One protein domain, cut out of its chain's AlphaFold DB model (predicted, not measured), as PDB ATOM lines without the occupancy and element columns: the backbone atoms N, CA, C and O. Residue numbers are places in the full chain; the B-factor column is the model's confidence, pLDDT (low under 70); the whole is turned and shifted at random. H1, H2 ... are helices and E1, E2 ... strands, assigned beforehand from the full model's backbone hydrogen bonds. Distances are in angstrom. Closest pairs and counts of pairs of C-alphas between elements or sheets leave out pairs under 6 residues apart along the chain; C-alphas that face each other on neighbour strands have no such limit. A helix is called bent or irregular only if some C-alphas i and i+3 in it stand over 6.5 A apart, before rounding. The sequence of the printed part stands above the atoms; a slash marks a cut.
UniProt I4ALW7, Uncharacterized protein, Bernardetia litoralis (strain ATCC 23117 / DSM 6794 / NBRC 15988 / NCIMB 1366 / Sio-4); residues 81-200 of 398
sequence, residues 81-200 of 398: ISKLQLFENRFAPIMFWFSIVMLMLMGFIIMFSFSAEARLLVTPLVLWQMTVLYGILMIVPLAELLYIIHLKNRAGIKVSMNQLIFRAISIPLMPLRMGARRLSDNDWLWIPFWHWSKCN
ATOM      1  N   ILE A  81     -65.513  46.745 -13.544       82.25
ATOM      2  CA  ILE A  81     -66.548  47.790 -13.501       82.25
ATOM      3  C   ILE A  81     -65.935  49.154 -13.858       82.25
ATOM      4  O   ILE A  81     -66.608  50.045 -14.367       82.25
ATOM      5  N   SER A  82     -64.630  49.325 -13.623       86.06
ATOM      6  CA  SER A  82     -63.915  50.576 -13.880       86.06
ATOM      7  C   SER A  82     -62.712  50.415 -14.809       86.06
ATOM      8  O   SER A  82     -62.079  49.360 -14.872       86.06
ATOM      9  N   LYS A  83     -62.323  51.515 -15.475       87.88
ATOM     10  CA  LYS A  83     -61.087  51.588 -16.281       87.88
ATOM     11  C   LYS A  83     -59.835  51.228 -15.471       87.88
ATOM     12  O   LYS A  83     -58.914  50.631 -16.016       87.88
ATOM     13  N   LEU A  84     -59.821  51.559 -14.176       87.62
ATOM     14  CA  LEU A  84     -58.737  51.192 -13.263       87.62
ATOM     15  C   LEU A  84     -58.651  49.673 -13.090       87.62
ATOM     16  O   LEU A  84     -57.581  49.104 -13.254       87.62
ATOM     17  N   GLN A  85     -59.779  49.011 -12.832       88.38
ATOM     18  CA  GLN A  85     -59.825  47.555 -12.686       88.38
ATOM     19  C   GLN A  85     -59.439  46.828 -13.977       88.38
ATOM     20  O   GLN A  85     -58.734  45.825 -13.919       88.38
ATOM     21  N   LEU A  86     -59.850  47.342 -15.142       89.56
ATOM     22  CA  LEU A  86     -59.437  46.797 -16.437       89.56
ATOM     23  C   LEU A  86     -57.915  46.900 -16.626       89.56
ATOM     24  O   LEU A  86     -57.267  45.935 -17.032       89.56
ATOM     25  N   PHE A  87     -57.350  48.068 -16.303       91.44
ATOM     26  CA  PHE A  87     -55.908  48.293 -16.340       91.44
ATOM     27  C   PHE A  87     -55.178  47.328 -15.401       91.44
ATOM     28  O   PHE A  87     -54.256  46.647 -15.839       91.44
ATOM     29  N   GLU A  88     -55.624  47.195 -14.149       90.44
ATOM     30  CA  GLU A  88     -55.028  46.266 -13.185       90.44
ATOM     31  C   GLU A  88     -55.081  44.813 -13.659       90.44
ATOM     32  O   GLU A  88     -54.061  44.128 -13.615       90.44
ATOM     33  N   ASN A  89     -56.235  44.354 -14.153       91.12
ATOM     34  CA  ASN A  89     -56.413  42.983 -14.632       91.12
ATOM     35  C   ASN A  89     -55.438  42.646 -15.770       91.12
ATOM     36  O   ASN A  89     -54.905  41.538 -15.810       91.12
ATOM     37  N   ARG A  90     -55.172  43.608 -16.665       91.88
ATOM     38  CA  ARG A  90     -54.256  43.438 -17.799       91.88
ATOM     39  C   ARG A  90     -52.784  43.585 -17.410       91.88
ATOM     40  O   ARG A  90     -51.946  42.850 -17.926       91.88
ATOM     41  N   PHE A  91     -52.458  44.530 -16.531       92.94
ATOM     42  CA  PHE A  91     -51.071  44.825 -16.160       92.94
ATOM     43  C   PHE A  91     -50.527  43.915 -15.060       92.94
ATOM     44  O   PHE A  91     -49.318  43.722 -15.005       92.94
ATOM     45  N   ALA A  92     -51.372  43.322 -14.212       92.56
ATOM     46  CA  ALA A  92     -50.932  42.402 -13.163       92.56
ATOM     47  C   ALA A  92     -50.002  41.271 -13.656       92.56
ATOM     48  O   ALA A  92     -48.908  41.163 -13.098       92.56
ATOM     49  N   PRO A  93     -50.337  40.486 -14.706       94.25
ATOM     50  CA  PRO A  93     -49.430  39.459 -15.228       94.25
ATOM     51  C   PRO A  93     -48.108  40.038 -15.745       94.25
ATOM     52  O   PRO A  93     -47.044  39.484 -15.482       94.25
ATOM     53  N   ILE A  94     -48.161  41.169 -16.458       95.12
ATOM     54  CA  ILE A  94     -46.976  41.820 -17.036       95.12
ATOM     55  C   ILE A  94     -46.036  42.271 -15.918       95.12
ATOM     56  O   ILE A  94     -44.849  41.957 -15.939       95.12
ATOM     57  N   MET A  95     -46.580  42.957 -14.912       94.69
ATOM     58  CA  MET A  95     -45.804  43.453 -13.778       94.69
ATOM     59  C   MET A  95     -45.251  42.315 -12.925       94.69
ATOM     60  O   MET A  95     -44.150  42.446 -12.404       94.69
ATOM     61  N   PHE A  96     -45.957  41.189 -12.818       95.25
ATOM     62  CA  PHE A  96     -45.447  40.014 -12.121       95.25
ATOM     63  C   PHE A  96     -44.177  39.461 -12.780       95.25
ATOM     64  O   PHE A  96     -43.143  39.333 -12.125       95.25
ATOM     65  N   TRP A  97     -44.227  39.179 -14.086       95.50
ATOM     66  CA  TRP A  97     -43.063  38.673 -14.821       95.50
ATOM     67  C   TRP A  97     -41.931  39.694 -14.878       95.50
ATOM     68  O   TRP A  97     -40.764  39.340 -14.718       95.50
ATOM     69  N   PHE A  98     -42.273  40.972 -15.029       95.94
ATOM     70  CA  PHE A  98     -41.304  42.054 -14.959       95.94
ATOM     71  C   PHE A  98     -40.586  42.088 -13.602       95.94
ATOM     72  O   PHE A  98     -39.366  42.219 -13.546       95.94
ATOM     73  N   SER A  99     -41.309  41.894 -12.499       95.88
ATOM     74  CA  SER A  99     -40.699  41.803 -11.174       95.88
ATOM     75  C   SER A  99     -39.807  40.572 -10.992       95.88
ATOM     76  O   SER A  99     -38.825  40.671 -10.260       95.88
ATOM     77  N   ILE A 100     -40.079  39.448 -11.670       95.81
ATOM     78  CA  ILE A 100     -39.161  38.293 -11.701       95.81
ATOM     79  C   ILE A 100     -37.852  38.670 -12.403       95.81
ATOM     80  O   ILE A 100     -36.775  38.390 -11.879       95.81
ATOM     81  N   VAL A 101     -37.919  39.352 -13.550       96.25
ATOM     82  CA  VAL A 101     -36.719  39.848 -14.252       96.25
ATOM     83  C   VAL A 101     -35.926  40.800 -13.359       96.25
ATOM     84  O   VAL A 101     -34.711  40.660 -13.222       96.25
ATOM     85  N   MET A 102     -36.615  41.712 -12.677       96.38
ATOM     86  CA  MET A 102     -35.987  42.630 -11.728       96.38
ATOM     87  C   MET A 102     -35.377  41.904 -10.527       96.38
ATOM     88  O   MET A 102     -34.321  42.310 -10.052       96.38
ATOM     89  N   LEU A 103     -35.981  40.808 -10.057       95.81
ATOM     90  CA  LEU A 103     -35.411  39.979  -8.996       95.81
ATOM     91  C   LEU A 103     -34.129  39.283  -9.451       95.81
ATOM     92  O   LEU A 103     -33.160  39.262  -8.695       95.81
ATOM     93  N   MET A 104     -34.100  38.760 -10.678       95.50
ATOM     94  CA  MET A 104     -32.897  38.149 -11.245       95.50
ATOM     95  C   MET A 104     -31.764  39.170 -11.385       95.50
ATOM     96  O   MET A 104     -30.647  38.903 -10.941       95.50
ATOM     97  N   LEU A 105     -32.058  40.365 -11.912       94.88
ATOM     98  CA  LEU A 105     -31.090  41.463 -11.997       94.88
ATOM     99  C   LEU A 105     -30.596  41.898 -10.614       94.88
ATOM    100  O   LEU A 105     -29.396  42.059 -10.415       94.88
ATOM    101  N   MET A 106     -31.499  42.045  -9.642       93.19
ATOM    102  CA  MET A 106     -31.137  42.417  -8.274       93.19
ATOM    103  C   MET A 106     -30.256  41.348  -7.616       93.19
ATOM    104  O   MET A 106     -29.249  41.689  -7.000       93.19
ATOM    105  N   GLY A 107     -30.587  40.065  -7.783       91.31
ATOM    106  CA  GLY A 107     -29.777  38.951  -7.287       91.31
ATOM    107  C   GLY A 107     -28.380  38.926  -7.904       91.31
ATOM    108  O   GLY A 107     -27.396  38.777  -7.178       91.31
ATOM    109  N   PHE A 108     -28.284  39.158  -9.217       91.50
ATOM    110  CA  PHE A 108     -27.009  39.291  -9.920       91.50
ATOM    111  C   PHE A 108     -26.190  40.467  -9.373       91.50
ATOM    112  O   PHE A 108     -25.061  40.280  -8.924       91.50
ATOM    113  N   ILE A 109     -26.769  41.671  -9.325       90.69
ATOM    114  CA  ILE A 109     -26.079  42.868  -8.829       90.69
ATOM    115  C   ILE A 109     -25.596  42.647  -7.395       90.69
ATOM    116  O   ILE A 109     -24.434  42.914  -7.104       90.69
ATOM    117  N   ILE A 110     -26.438  42.134  -6.496       86.38
ATOM    118  CA  ILE A 110     -26.066  41.936  -5.090       86.38
ATOM    119  C   ILE A 110     -24.934  40.908  -4.955       86.38
ATOM    120  O   ILE A 110     -23.938  41.187  -4.291       86.38
ATOM    121  N   MET A 111     -25.040  39.731  -5.573       84.50
ATOM    122  CA  MET A 111     -24.022  38.691  -5.376       84.50
ATOM    123  C   MET A 111     -22.668  39.092  -5.973       84.50
ATOM    124  O   MET A 111     -21.641  38.997  -5.296       84.50
ATOM    125  N   PHE A 112     -22.674  39.647  -7.187       85.06
ATOM    126  CA  PHE A 112     -21.446  40.017  -7.891       85.06
ATOM    127  C   PHE A 112     -20.847  41.353  -7.427       85.06
ATOM    128  O   PHE A 112     -19.644  41.551  -7.563       85.06
ATOM    129  N   SER A 113     -21.624  42.255  -6.810       81.81
ATOM    130  CA  SER A 113     -21.075  43.499  -6.234       81.81
ATOM    131  C   SER A 113     -20.303  43.273  -4.941       81.81
ATOM    132  O   SER A 113     -19.392  44.041  -4.637       81.81
ATOM    133  N   PHE A 114     -20.686  42.281  -4.130       71.19
ATOM    134  CA  PHE A 114     -20.207  42.185  -2.747       71.19
ATOM    135  C   PHE A 114     -19.238  41.035  -2.491       71.19
ATOM    136  O   PHE A 114     -18.447  41.141  -1.549       71.19
ATOM    137  N   SER A 115     -19.207  40.007  -3.338       72.12
ATOM    138  CA  SER A 115     -18.158  38.986  -3.284       72.12
ATOM    139  C   SER A 115     -16.849  39.531  -3.876       72.12
ATOM    140  O   SER A 115     -16.828  40.119  -4.957       72.12
ATOM    141  N   ALA A 116     -15.753  39.423  -3.117       68.44
ATOM    142  CA  ALA A 116     -14.428  39.864  -3.565       68.44
ATOM    143  C   ALA A 116     -13.916  38.989  -4.718       68.44
ATOM    144  O   ALA A 116     -13.309  39.500  -5.651       68.44
ATOM    145  N   GLU A 117     -14.232  37.695  -4.669       69.62
ATOM    146  CA  GLU A 117     -13.908  36.726  -5.712       69.62
ATOM    147  C   GLU A 117     -14.781  36.965  -6.953       69.62
ATOM    148  O   GLU A 117     -14.263  37.049  -8.062       69.62
ATOM    149  N   ALA A 118     -16.084  37.219  -6.779       71.25
ATOM    150  CA  ALA A 118     -16.981  37.487  -7.906       71.25
ATOM    151  C   ALA A 118     -16.679  38.806  -8.641       71.25
ATOM    152  O   ALA A 118     -16.851  38.887  -9.857       71.25
ATOM    153  N   ARG A 119     -16.183  39.832  -7.932       73.50
ATOM    154  CA  ARG A 119     -15.743  41.099  -8.546       73.50
ATOM    155  C   ARG A 119     -14.520  40.955  -9.447       73.50
ATOM    156  O   ARG A 119     -14.310  41.806 -10.302       73.50
ATOM    157  N   LEU A 120     -13.710  39.917  -9.248       75.94
ATOM    158  CA  LEU A 120     -12.601  39.600 -10.149       75.94
ATOM    159  C   LEU A 120     -13.096  38.877 -11.408       75.94
ATOM    160  O   LEU A 120     -12.495  39.025 -12.467       75.94
ATOM    161  N   LEU A 121     -14.202  38.133 -11.298       75.94
ATOM    162  CA  LEU A 121     -14.800  37.380 -12.403       75.94
ATOM    163  C   LEU A 121     -15.624  38.263 -13.350       75.94
ATOM    164  O   LEU A 121     -15.653  38.017 -14.552       75.94
ATOM    165  N   VAL A 122     -16.298  39.291 -12.825       82.00
ATOM    166  CA  VAL A 122     -17.130  40.208 -13.616       82.00
ATOM    167  C   VAL A 122     -16.501  41.590 -13.636       82.00
ATOM    168  O   VAL A 122     -16.267  42.195 -12.591       82.00
ATOM    169  N   THR A 123     -16.267  42.126 -14.836       84.38
ATOM    170  CA  THR A 123     -15.675  43.459 -14.971       84.38
ATOM    171  C   THR A 123     -16.568  44.515 -14.300       84.38
ATOM    172  O   THR A 123     -17.797  44.471 -14.443       84.38
ATOM    173  N   PRO A 124     -15.988  45.519 -13.613       87.19
ATOM    174  CA  PRO A 124     -16.759  46.609 -13.009       87.19
ATOM    175  C   PRO A 124     -17.695  47.309 -14.003       87.19
ATOM    176  O   PRO A 124     -18.764  47.787 -13.625       87.19
ATOM    177  N   LEU A 125     -17.316  47.320 -15.285       88.75
ATOM    178  CA  LEU A 125     -18.123  47.848 -16.377       88.75
ATOM    179  C   LEU A 125     -19.443  47.079 -16.552       88.75
ATOM    180  O   LEU A 125     -20.493  47.710 -16.635       88.75
ATOM    181  N   VAL A 126     -19.411  45.743 -16.572       90.50
ATOM    182  CA  VAL A 126     -20.624  44.914 -16.705       90.50
ATOM    183  C   VAL A 126     -21.549  45.127 -15.511       90.50
ATOM    184  O   VAL A 126     -22.753  45.308 -15.677       90.50
ATOM    185  N   LEU A 127     -20.997  45.177 -14.298       89.06
ATOM    186  CA  LEU A 127     -21.788  45.425 -13.094       89.06
ATOM    187  C   LEU A 127     -22.464  46.807 -13.122       89.06
ATOM    188  O   LEU A 127     -23.635  46.945 -12.754       89.06
ATOM    189  N   TRP A 128     -21.748  47.825 -13.603       91.62
ATOM    190  CA  TRP A 128     -22.297  49.163 -13.795       91.62
ATOM    191  C   TRP A 128     -23.409  49.174 -14.851       91.62
ATOM    192  O   TRP A 128     -24.483  49.709 -14.584       91.62
ATOM    193  N   GLN A 129     -23.208  48.515 -15.997       94.56
ATOM    194  CA  GLN A 129     -24.233  48.376 -17.040       94.56
ATOM    195  C   GLN A 129     -25.508  47.716 -16.500       94.56
ATOM    196  O   GLN A 129     -26.602  48.223 -16.739       94.56
ATOM    197  N   MET A 130     -25.380  46.641 -15.716       94.25
ATOM    198  CA  MET A 130     -26.528  45.972 -15.090       94.25
ATOM    199  C   MET A 130     -27.238  46.872 -14.075       94.25
ATOM    200  O   MET A 130     -28.466  46.874 -14.002       94.25
ATOM    201  N   THR A 131     -26.489  47.681 -13.326       92.44
ATOM    202  CA  THR A 131     -27.055  48.643 -12.368       92.44
ATOM    203  C   THR A 131     -27.806  49.771 -13.078       92.44
ATOM    204  O   THR A 131     -28.912  50.128 -12.674       92.44
ATOM    205  N   VAL A 132     -27.246  50.307 -14.166       95.44
ATOM    206  CA  VAL A 132     -27.911  51.310 -15.011       95.44
ATOM    207  C   VAL A 132     -29.164  50.723 -15.650       95.44
ATOM    208  O   VAL A 132     -30.214  51.360 -15.608       95.44
ATOM    209  N   LEU A 133     -29.092  49.496 -16.172       96.12
ATOM    210  CA  LEU A 133     -30.245  48.789 -16.724       96.12
ATOM    211  C   LEU A 133     -31.349  48.618 -15.673       96.12
ATOM    212  O   LEU A 133     -32.496  48.961 -15.944       96.12
ATOM    213  N   TYR A 134     -31.008  48.165 -14.461       94.88
ATOM    214  CA  TYR A 134     -31.955  48.084 -13.344       94.88
ATOM    215  C   TYR A 134     -32.592  49.454 -13.057       94.88
ATOM    216  O   TYR A 134     -33.810  49.551 -12.915       94.88
ATOM    217  N   GLY A 135     -31.791  50.525 -13.055       94.94
ATOM    218  CA  GLY A 135     -32.256  51.905 -12.896       94.94
ATOM    219  C   GLY A 135     -33.246  52.360 -13.969       94.94
ATOM    220  O   GLY A 135     -34.291  52.919 -13.642       94.94
ATOM    221  N   ILE A 136     -32.958  52.078 -15.240       96.31
ATOM    222  CA  ILE A 136     -33.843  52.397 -16.371       96.31
ATOM    223  C   ILE A 136     -35.155  51.614 -16.257       96.31
ATOM    224  O   ILE A 136     -36.236  52.174 -16.437       96.31
ATOM    225  N   LEU A 137     -35.084  50.330 -15.903       95.81
ATOM    226  CA  LEU A 137     -36.263  49.480 -15.751       95.81
ATOM    227  C   LEU A 137     -37.188  49.944 -14.609       95.81
ATOM    228  O   LEU A 137     -38.399  49.741 -14.697       95.81
ATOM    229  N   MET A 138     -36.684  50.657 -13.592       95.19
ATOM    230  CA  MET A 138     -37.530  51.272 -12.553       95.19
ATOM    231  C   MET A 138     -38.486  52.358 -13.082       95.19
ATOM    232  O   MET A 138     -39.455  52.701 -12.402       95.19
ATOM    233  N   ILE A 139     -38.283  52.878 -14.297       95.38
ATOM    234  CA  ILE A 139     -39.205  53.851 -14.905       95.38
ATOM    235  C   ILE A 139     -40.581  53.215 -15.164       95.38
ATOM    236  O   ILE A 139     -41.602  53.884 -15.022       95.38
ATOM    237  N   VAL A 140     -40.634  51.916 -15.478       95.44
ATOM    238  CA  VAL A 140     -41.886  51.193 -15.766       95.44
ATOM    239  C   VAL A 140     -42.861  51.193 -14.573       95.44
ATOM    240  O   VAL A 140     -43.984  51.673 -14.740       95.44
ATOM    241  N   PRO A 141     -42.494  50.724 -13.360       94.50
ATOM    242  CA  PRO A 141     -43.384  50.783 -12.195       94.50
ATOM    243  C   PRO A 141     -43.691  52.213 -11.739       94.50
ATOM    244  O   PRO A 141     -44.774  52.466 -11.214       94.50
ATOM    245  N   LEU A 142     -42.773  53.159 -11.957       95.31
ATOM    246  CA  LEU A 142     -43.035  54.569 -11.679       95.31
ATOM    247  C   LEU A 142     -44.143  55.107 -12.596       95.31
ATOM    248  O   LEU A 142     -45.092  55.726 -12.114       95.31
ATOM    249  N   ALA A 143     -44.065  54.824 -13.898       95.31
ATOM    250  CA  ALA A 143     -45.098  55.182 -14.862       95.31
ATOM    251  C   ALA A 143     -46.440  54.499 -14.540       95.31
ATOM    252  O   ALA A 143     -47.481  55.156 -14.591       95.31
ATOM    253  N   GLU A 144     -46.421  53.220 -14.137       94.50
ATOM    254  CA  GLU A 144     -47.610  52.497 -13.659       94.50
ATOM    255  C   GLU A 144     -48.269  53.236 -12.483       94.50
ATOM    256  O   GLU A 144     -49.469  53.518 -12.514       94.50
ATOM    257  N   LEU A 145     -47.487  53.591 -11.457       94.31
ATOM    258  CA  LEU A 145     -47.987  54.270 -10.264       94.31
ATOM    259  C   LEU A 145     -48.572  55.650 -10.595       94.31
ATOM    260  O   LEU A 145     -49.661  55.980 -10.121       94.31
ATOM    261  N   LEU A 146     -47.886  56.440 -11.423       94.94
ATOM    262  CA  LEU A 146     -48.373  57.751 -11.864       94.94
ATOM    263  C   LEU A 146     -49.680  57.630 -12.653       94.94
ATOM    264  O   LEU A 146     -50.611  58.408 -12.431       94.94
ATOM    265  N   TYR A 147     -49.789  56.623 -13.522       93.94
ATOM    266  CA  TYR A 147     -51.006  56.361 -14.283       93.94
ATOM    267  C   TYR A 147     -52.176  55.945 -13.380       93.94
ATOM    268  O   TYR A 147     -53.296  56.432 -13.545       93.94
ATOM    269  N   ILE A 148     -51.923  55.118 -12.363       92.12
ATOM    270  CA  ILE A 148     -52.920  54.747 -11.348       92.12
ATOM    271  C   ILE A 148     -53.403  55.975 -10.572       92.12
ATOM    272  O   ILE A 148     -54.607  56.139 -10.377       92.12
ATOM    273  N   ILE A 149     -52.489  56.853 -10.146       92.38
ATOM    274  CA  ILE A 149     -52.839  58.097  -9.445       92.38
ATOM    275  C   ILE A 149     -53.682  59.000 -10.355       92.38
ATOM    276  O   ILE A 149     -54.695  59.545  -9.915       92.38
ATOM    277  N   HIS A 150     -53.321  59.108 -11.635       92.50
ATOM    278  CA  HIS A 150     -54.095  59.857 -12.621       92.50
ATOM    279  C   HIS A 150     -55.523  59.306 -12.776       92.50
ATOM    280  O   HIS A 150     -56.493  60.068 -12.723       92.50
ATOM    281  N   LEU A 151     -55.673  57.984 -12.918       89.31
ATOM    282  CA  LEU A 151     -56.979  57.327 -13.023       89.31
ATOM    283  C   LEU A 151     -57.808  57.466 -11.743       89.31
ATOM    284  O   LEU A 151     -59.005  57.733 -11.829       89.31
ATOM    285  N   LYS A 152     -57.181  57.333 -10.568       89.75
ATOM    286  CA  LYS A 152     -57.825  57.554  -9.264       89.75
ATOM    287  C   LYS A 152     -58.434  58.955  -9.194       89.75
ATOM    288  O   LYS A 152     -59.607  59.088  -8.853       89.75
ATOM    289  N   ASN A 153     -57.656  59.977  -9.557       88.56
ATOM    290  CA  ASN A 153     -58.090  61.372  -9.490       88.56
ATOM    291  C   ASN A 153     -59.201  61.691 -10.501       88.56
ATOM    292  O   ASN A 153     -60.094  62.469 -10.184       88.56
ATOM    293  N   ARG A 154     -59.185  61.080 -11.696       86.12
ATOM    294  CA  ARG A 154     -60.237  61.290 -12.706       86.12
ATOM    295  C   ARG A 154     -61.535  60.537 -12.428       86.12
ATOM    296  O   ARG A 154     -62.595  61.037 -12.784       86.12
ATOM    297  N   ALA A 155     -61.459  59.327 -11.881       79.06
ATOM    298  CA  ALA A 155     -62.616  58.438 -11.766       79.06
ATOM    299  C   ALA A 155     -63.279  58.447 -10.377       79.06
ATOM    300  O   ALA A 155     -64.317  57.814 -10.209       79.06
ATOM    301  N   GLY A 156     -62.688  59.112  -9.374       74.62
ATOM    302  CA  GLY A 156     -63.258  59.198  -8.020       74.62
ATOM    303  C   GLY A 156     -63.391  57.845  -7.305       74.62
ATOM    304  O   GLY A 156     -64.170  57.707  -6.365       74.62
ATOM    305  N   ILE A 157     -62.654  56.825  -7.756       78.75
ATOM    306  CA  ILE A 157     -62.770  55.452  -7.256       78.75
ATOM    307  C   ILE A 157     -62.081  55.342  -5.895       78.75
ATOM    308  O   ILE A 157     -60.962  55.826  -5.703       78.75
ATOM    309  N   LYS A 158     -62.728  54.650  -4.949       80.94
ATOM    310  CA  LYS A 158     -62.111  54.301  -3.666       80.94
ATOM    311  C   LYS A 158     -60.955  53.329  -3.908       80.94
ATOM    312  O   LYS A 158     -61.144  52.233  -4.425       80.94
ATOM    313  N   VAL A 159     -59.754  53.754  -3.531       85.56
ATOM    314  CA  VAL A 159     -58.517  52.976  -3.634       85.56
ATOM    315  C   VAL A 159     -57.948  52.785  -2.238       85.56
ATOM    316  O   VAL A 159     -57.890  53.737  -1.455       85.56
ATOM    317  N   SER A 160     -57.491  51.574  -1.932       86.31
ATOM    318  CA  SER A 160     -56.830  51.295  -0.659       86.31
ATOM    319  C   SER A 160     -55.473  52.014  -0.560       86.31
ATOM    320  O   SER A 160     -54.543  51.766  -1.331       86.31
ATOM    321  N   MET A 161     -55.334  52.917   0.418       86.81
ATOM    322  CA  MET A 161     -54.098  53.697   0.612       86.81
ATOM    323  C   MET A 161     -52.902  52.802   0.951       86.81
ATOM    324  O   MET A 161     -51.804  53.034   0.454       86.81
ATOM    325  N   ASN A 162     -53.126  51.728   1.712       88.69
ATOM    326  CA  ASN A 162     -52.078  50.774   2.074       88.69
ATOM    327  C   ASN A 162     -51.457  50.104   0.838       88.69
ATOM    328  O   ASN A 162     -50.246  49.903   0.803       88.69
ATOM    329  N   GLN A 163     -52.255  49.797  -0.190       89.25
ATOM    330  CA  GLN A 163     -51.739  49.207  -1.430       89.25
ATOM    331  C   GLN A 163     -51.031  50.234  -2.310       89.25
ATOM    332  O   GLN A 163     -50.038  49.906  -2.951       89.25
ATOM    333  N   LEU A 164     -51.484  51.487  -2.306       90.44
ATOM    334  CA  LEU A 164     -50.799  52.563  -3.020       90.44
ATOM    335  C   LEU A 164     -49.414  52.836  -2.409       90.44
ATOM    336  O   LEU A 164     -48.427  52.918  -3.136       90.44
ATOM    337  N   ILE A 165     -49.328  52.876  -1.074       91.56
ATOM    338  CA  ILE A 165     -48.059  52.982  -0.339       91.56
ATOM    339  C   ILE A 165     -47.174  51.766  -0.624       91.56
ATOM    340  O   ILE A 165     -45.994  51.931  -0.923       91.56
ATOM    341  N   PHE A 166     -47.732  50.552  -0.589       91.44
ATOM    342  CA  PHE A 166     -46.981  49.339  -0.915       91.44
ATOM    343  C   PHE A 166     -46.388  49.394  -2.329       91.44
ATOM    344  O   PHE A 166     -45.208  49.096  -2.502       91.44
ATOM    345  N   ARG A 167     -47.159  49.844  -3.330       92.38
ATOM    346  CA  ARG A 167     -46.658  50.018  -4.702       92.38
ATOM    347  C   ARG A 167     -45.556  51.073  -4.788       92.38
ATOM    348  O   ARG A 167     -44.558  50.825  -5.454       92.38
ATOM    349  N   ALA A 168     -45.680  52.187  -4.069       93.38
ATOM    350  CA  ALA A 168     -44.628  53.203  -4.004       93.38
ATOM    351  C   ALA A 168     -43.327  52.658  -3.381       93.38
ATOM    352  O   ALA A 168     -42.252  52.833  -3.949       93.38
ATOM    353  N   ILE A 169     -43.424  51.928  -2.264       92.00
ATOM    354  CA  ILE A 169     -42.275  51.273  -1.612       92.00
ATOM    355  C   ILE A 169     -41.665  50.192  -2.516       92.00
ATOM    356  O   ILE A 169     -40.454  49.979  -2.497       92.00
ATOM    357  N   SER A 170     -42.484  49.527  -3.334       91.81
ATOM    358  CA  SER A 170     -42.002  48.517  -4.273       91.81
ATOM    359  C   SER A 170     -41.216  49.091  -5.453       91.81
ATOM    360  O   SER A 170     -40.580  48.317  -6.137       91.81
ATOM    361  N   ILE A 171     -41.186  50.406  -5.698       92.00
ATOM    362  CA  ILE A 171     -40.399  50.974  -6.811       92.00
ATOM    363  C   ILE A 171     -38.893  50.691  -6.652       92.00
ATOM    364  O   ILE A 171     -38.321  50.062  -7.543       92.00
ATOM    365  N   PRO A 172     -38.229  51.080  -5.541       87.19
ATOM    366  CA  PRO A 172     -36.817  50.741  -5.334       87.19
ATOM    367  C   PRO A 172     -36.595  49.233  -5.127       87.19
ATOM    368  O   PRO A 172     -35.549  48.699  -5.495       87.19
ATOM    369  N   LEU A 173     -37.586  48.539  -4.561       89.06
ATOM    370  CA  LEU A 173     -37.570  47.099  -4.292       89.06
ATOM    371  C   LEU A 173     -38.539  46.372  -5.226       89.06
ATOM    372  O   LEU A 173     -39.480  45.709  -4.781       89.06
ATOM    373  N   MET A 174     -38.293  46.499  -6.531       90.19
ATOM    374  CA  MET A 174     -39.195  46.021  -7.582       90.19
ATOM    375  C   MET A 174     -39.615  44.547  -7.482       90.19
ATOM    376  O   MET A 174     -40.758  44.234  -7.827       90.19
ATOM    377  N   PRO A 175     -38.798  43.623  -6.948       92.69
ATOM    378  CA  PRO A 175     -39.255  42.258  -6.695       92.69
ATOM    379  C   PRO A 175     -40.489  42.166  -5.786       92.69
ATOM    380  O   PRO A 175     -41.329  41.290  -5.976       92.69
ATOM    381  N   LEU A 176     -40.677  43.097  -4.841       92.50
ATOM    382  CA  LEU A 176     -41.846  43.100  -3.951       92.50
ATOM    383  C   LEU A 176     -43.166  43.310  -4.705       92.50
ATOM    384  O   LEU A 176     -44.222  42.898  -4.224       92.50
ATOM    385  N   ARG A 177     -43.120  43.907  -5.902       92.75
ATOM    386  CA  ARG A 177     -44.299  44.171  -6.734       92.75
ATOM    387  C   ARG A 177     -44.992  42.887  -7.220       92.75
ATOM    388  O   ARG A 177     -46.185  42.965  -7.526       92.75
ATOM    389  N   MET A 178     -44.323  41.724  -7.195       93.00
ATOM    390  CA  MET A 178     -44.952  40.405  -7.425       93.00
ATOM    391  C   MET A 178     -46.083  40.122  -6.434       93.00
ATOM    392  O   MET A 178     -47.079  39.507  -6.791       93.00
ATOM    393  N   GLY A 179     -45.933  40.597  -5.195       90.19
ATOM    394  CA  GLY A 179     -46.893  40.406  -4.115       90.19
ATOM    395  C   GLY A 179     -47.957  41.501  -4.010       90.19
ATOM    396  O   GLY A 179     -48.641  41.593  -2.989       90.19
ATOM    397  N   ALA A 180     -48.059  42.393  -4.999       91.62
ATOM    398  CA  ALA A 180     -49.003  43.500  -4.926       91.62
ATOM    399  C   ALA A 180     -50.430  43.017  -5.169       91.62
ATOM    400  O   ALA A 180     -50.729  42.359  -6.166       91.62
ATOM    401  N   ARG A 181     -51.324  43.414  -4.267       91.75
ATOM    402  CA  ARG A 181     -52.740  43.073  -4.355       91.75
ATOM    403  C   ARG A 181     -53.483  44.080  -5.231       91.75
ATOM    404  O   ARG A 181     -52.972  45.162  -5.561       91.75
ATOM    405  N   ARG A 182     -54.700  43.711  -5.622       90.00
ATOM    406  CA  ARG A 182     -55.612  44.590  -6.358       90.00
ATOM    407  C   ARG A 182     -55.943  45.831  -5.514       90.00
ATOM    408  O   ARG A 182     -56.134  45.740  -4.303       90.00
ATOM    409  N   LEU A 183     -55.983  47.006  -6.144       87.38
ATOM    410  CA  LEU A 183     -56.171  48.296  -5.465       87.38
ATOM    411  C   LEU A 183     -57.602  48.499  -4.955       87.38
ATOM    412  O   LEU A 183     -57.777  49.102  -3.890       87.38
ATOM    413  N   SER A 184     -58.592  48.009  -5.712       84.19
ATOM    414  CA  SER A 184     -60.012  48.035  -5.331       84.19
ATOM    415  C   SER A 184     -60.325  47.040  -4.213       84.19
ATOM    416  O   SER A 184     -60.912  47.431  -3.211       84.19
ATOM    417  N   ASP A 185     -59.864  45.793  -4.360       82.56
ATOM    418  CA  ASP A 185     -60.172  44.688  -3.451       82.56
ATOM    419  C   ASP A 185     -58.871  44.081  -2.918       82.56
ATOM    420  O   ASP A 185     -58.200  43.299  -3.590       82.56
ATOM    421  N   ASN A 186     -58.515  44.431  -1.684       84.31
ATOM    422  CA  ASN A 186     -57.234  44.075  -1.059       84.31
ATOM    423  C   ASN A 186     -57.058  42.565  -0.761       84.31
ATOM    424  O   ASN A 186     -56.055  42.150  -0.179       84.31
ATOM    425  N   ASP A 187     -58.021  41.736  -1.149       87.12
ATOM    426  CA  ASP A 187     -57.988  40.292  -0.936       87.12
ATOM    427  C   ASP A 187     -57.550  39.519  -2.175       87.12
ATOM    428  O   ASP A 187     -57.348  38.318  -2.080       87.12
ATOM    429  N   TRP A 188     -57.376  40.171  -3.326       90.19
ATOM    430  CA  TRP A 188     -57.029  39.485  -4.568       90.19
ATOM    431  C   TRP A 188     -55.575  39.714  -4.954       90.19
ATOM    432  O   TRP A 188     -55.103  40.852  -5.042       90.19
ATOM    433  N   LEU A 189     -54.881  38.614  -5.228       92.69
ATOM    434  CA  LEU A 189     -53.510  38.585  -5.717       92.69
ATOM    435  C   LEU A 189     -53.468  37.827  -7.042       92.69
ATOM    436  O   LEU A 189     -54.145  36.813  -7.209       92.69
ATOM    437  N   TRP A 190     -52.666  38.316  -7.985       93.75
ATOM    438  CA  TRP A 190     -52.400  37.589  -9.217       93.75
ATOM    439  C   TRP A 190     -51.180  36.688  -9.029       93.75
ATOM    440  O   TRP A 190     -50.107  37.164  -8.667       93.75
ATOM    441  N   ILE A 191     -51.349  35.393  -9.288       91.31
ATOM    442  CA  ILE A 191     -50.286  34.389  -9.189       91.31
ATOM    443  C   ILE A 191     -50.181  33.681 -10.547       91.31
ATOM    444  O   ILE A 191     -51.214  33.380 -11.158       91.31
ATOM    445  N   PRO A 192     -48.972  33.371 -11.045       88.94
ATOM    446  CA  PRO A 192     -48.811  32.595 -12.268       88.94
ATOM    447  C   PRO A 192     -49.546  31.254 -12.145       88.94
ATOM    448  O   PRO A 192     -49.597  30.663 -11.072       88.94
ATOM    449  N   PHE A 193     -50.138  30.775 -13.243       87.00
ATOM    450  CA  PHE A 193     -50.934  29.533 -13.342       87.00
ATOM    451  C   PHE A 193     -52.302  29.533 -12.625       87.00
ATOM    452  O   PHE A 193     -53.260  28.934 -13.134       87.00
ATOM    453  N   TRP A 194     -52.428  30.227 -11.492       86.69
ATOM    454  CA  TRP A 194     -53.677  30.367 -10.728       86.69
ATOM    455  C   TRP A 194     -54.470  31.642 -11.056       86.69
ATOM    456  O   TRP A 194     -55.664  31.700 -10.770       86.69
ATOM    457  N   HIS A 195     -53.849  32.611 -11.736       90.94
ATOM    458  CA  HIS A 195     -54.409  33.925 -12.074       90.94
ATOM    459  C   HIS A 195     -54.858  34.688 -10.818       90.94
ATOM    460  O   HIS A 195     -54.199  34.613  -9.779       90.94
ATOM    461  N   TRP A 196     -55.940  35.462 -10.905       91.50
ATOM    462  CA  TRP A 196     -56.519  36.140  -9.754       91.50
ATOM    463  C   TRP A 196     -57.057  35.114  -8.762       91.50
ATOM    464  O   TRP A 196     -57.964  34.340  -9.074       91.50
ATOM    465  N   SER A 197     -56.460  35.117  -7.574       90.69
ATOM    466  CA  SER A 197     -56.795  34.216  -6.477       90.69
ATOM    467  C   SER A 197     -57.003  35.014  -5.196       90.69
ATOM    468  O   SER A 197     -56.309  36.008  -4.952       90.69
ATOM    469  N   LYS A 198     -57.972  34.591  -4.385       89.12
ATOM    470  CA  LYS A 198     -58.258  35.238  -3.101       89.12
ATOM    471  C   LYS A 198     -57.220  34.816  -2.058       89.12
ATOM    472  O   LYS A 198     -56.962  33.631  -1.881       89.12
ATOM    473  N   CYS A 199     -56.650  35.777  -1.343       87.44
ATOM    474  CA  CYS A 199     -55.714  35.570  -0.243       87.44
ATOM    475  C   CYS A 199     -56.440  34.952   0.967       87.44
ATOM    476  O   CYS A 199     -56.982  35.657   1.832       87.44
ATOM    477  N   ASN A 200     -56.457  33.623   1.026       84.94
ATOM    478  CA  ASN A 200     -56.963  32.834   2.146       84.94
ATOM    479  C   ASN A 200     -55.907  31.829   2.644       84.94
ATOM    480  O   ASN A 200     -54.886  31.591   1.993       84.94
TER     481      ASN A 200
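Overview. This is residues 81 to 200 of the 398 residues of an uncharacterized protein of Bernardetia litoralis (strain ATCC 23117 / DSM 6794 / NBRC 15988 / NCIMB 1366 / Sio-4) (UniProt I4ALW7). A long helical hairpin makes the length: the bent helix H1 runs out, short H2 sits at the turn, and H3 and H4, one after the other, run back. H5 folds back on H4, H6 packs on H1b, and the small hairpin of E1 and E2 lies near the start of H1b, far from H2. The 120 printed residues hold six named helices, then two antiparallel strands, order E1 - E2: mostly helix. The whole is only just loose, close to compact, with a radius of gyration of the C-alphas of 16.8 A and spans of 54 by 30 by 21 A.

Arrangement. H1, residues 83 to 114, is the hub; assigned as one helix by its hydrogen bonds, it is bent, with C-alphas 90 and 93 6.8 A apart, and its arms H1a, 83 to 90, and H1b, 93 to 114, stand at a steep tilt of 62 degrees. H1b and H2, 116 to 121, touch only at the corner, closest C-alphas Phe 112 and Ala 118, 5.1 A. H1b touches H3, 124 to 137, opposite ways at a shallow tilt of 25 degrees, closest C-alphas Ile 109 and Leu 127, 6.6 A. H4, 139 to 155, touches H1a with residues 148 to 152 alone, closest C-alphas Leu 84 and Leu 151, 6.4 A. H4 and H5, 161 to 169, form a helical hairpin, closest C-alphas Leu 145 and Arg 167, 7.1 A. H6, 174 to 179, touches residues 95 to 103 of H1b at a steep tilt of 44 degrees, closest C-alphas Ser 99 and Pro 175, 4.7 A. E1, 188 to 191, and E2, 195 to 198, form a hairpin, with N 189 and O 197 3.0 A apart. Every O i to N i+4 pair is within hydrogen-bond range in H1a, H1b, H3, H4 and H5, against 1 of 2 in H2 and 0 of 2 in H6, where 3 of 3 O i to N i+3 pairs are.

Along the chain. H1a begins at C-alpha 83, (-61.087, 51.588, -16.281); H1b is 31.9 A long, H3 19.9 A and H4 24.1 A. E2 ends at C-alpha 198, (-58.258, 35.238, -3.101).

Size, cuts and confidence. The two C-alphas farthest apart, Ile 81 and Leu 120, are 54.7 A apart. The printed part has no cut and no long link; pLDDT is under 70 at residues 116 to 117.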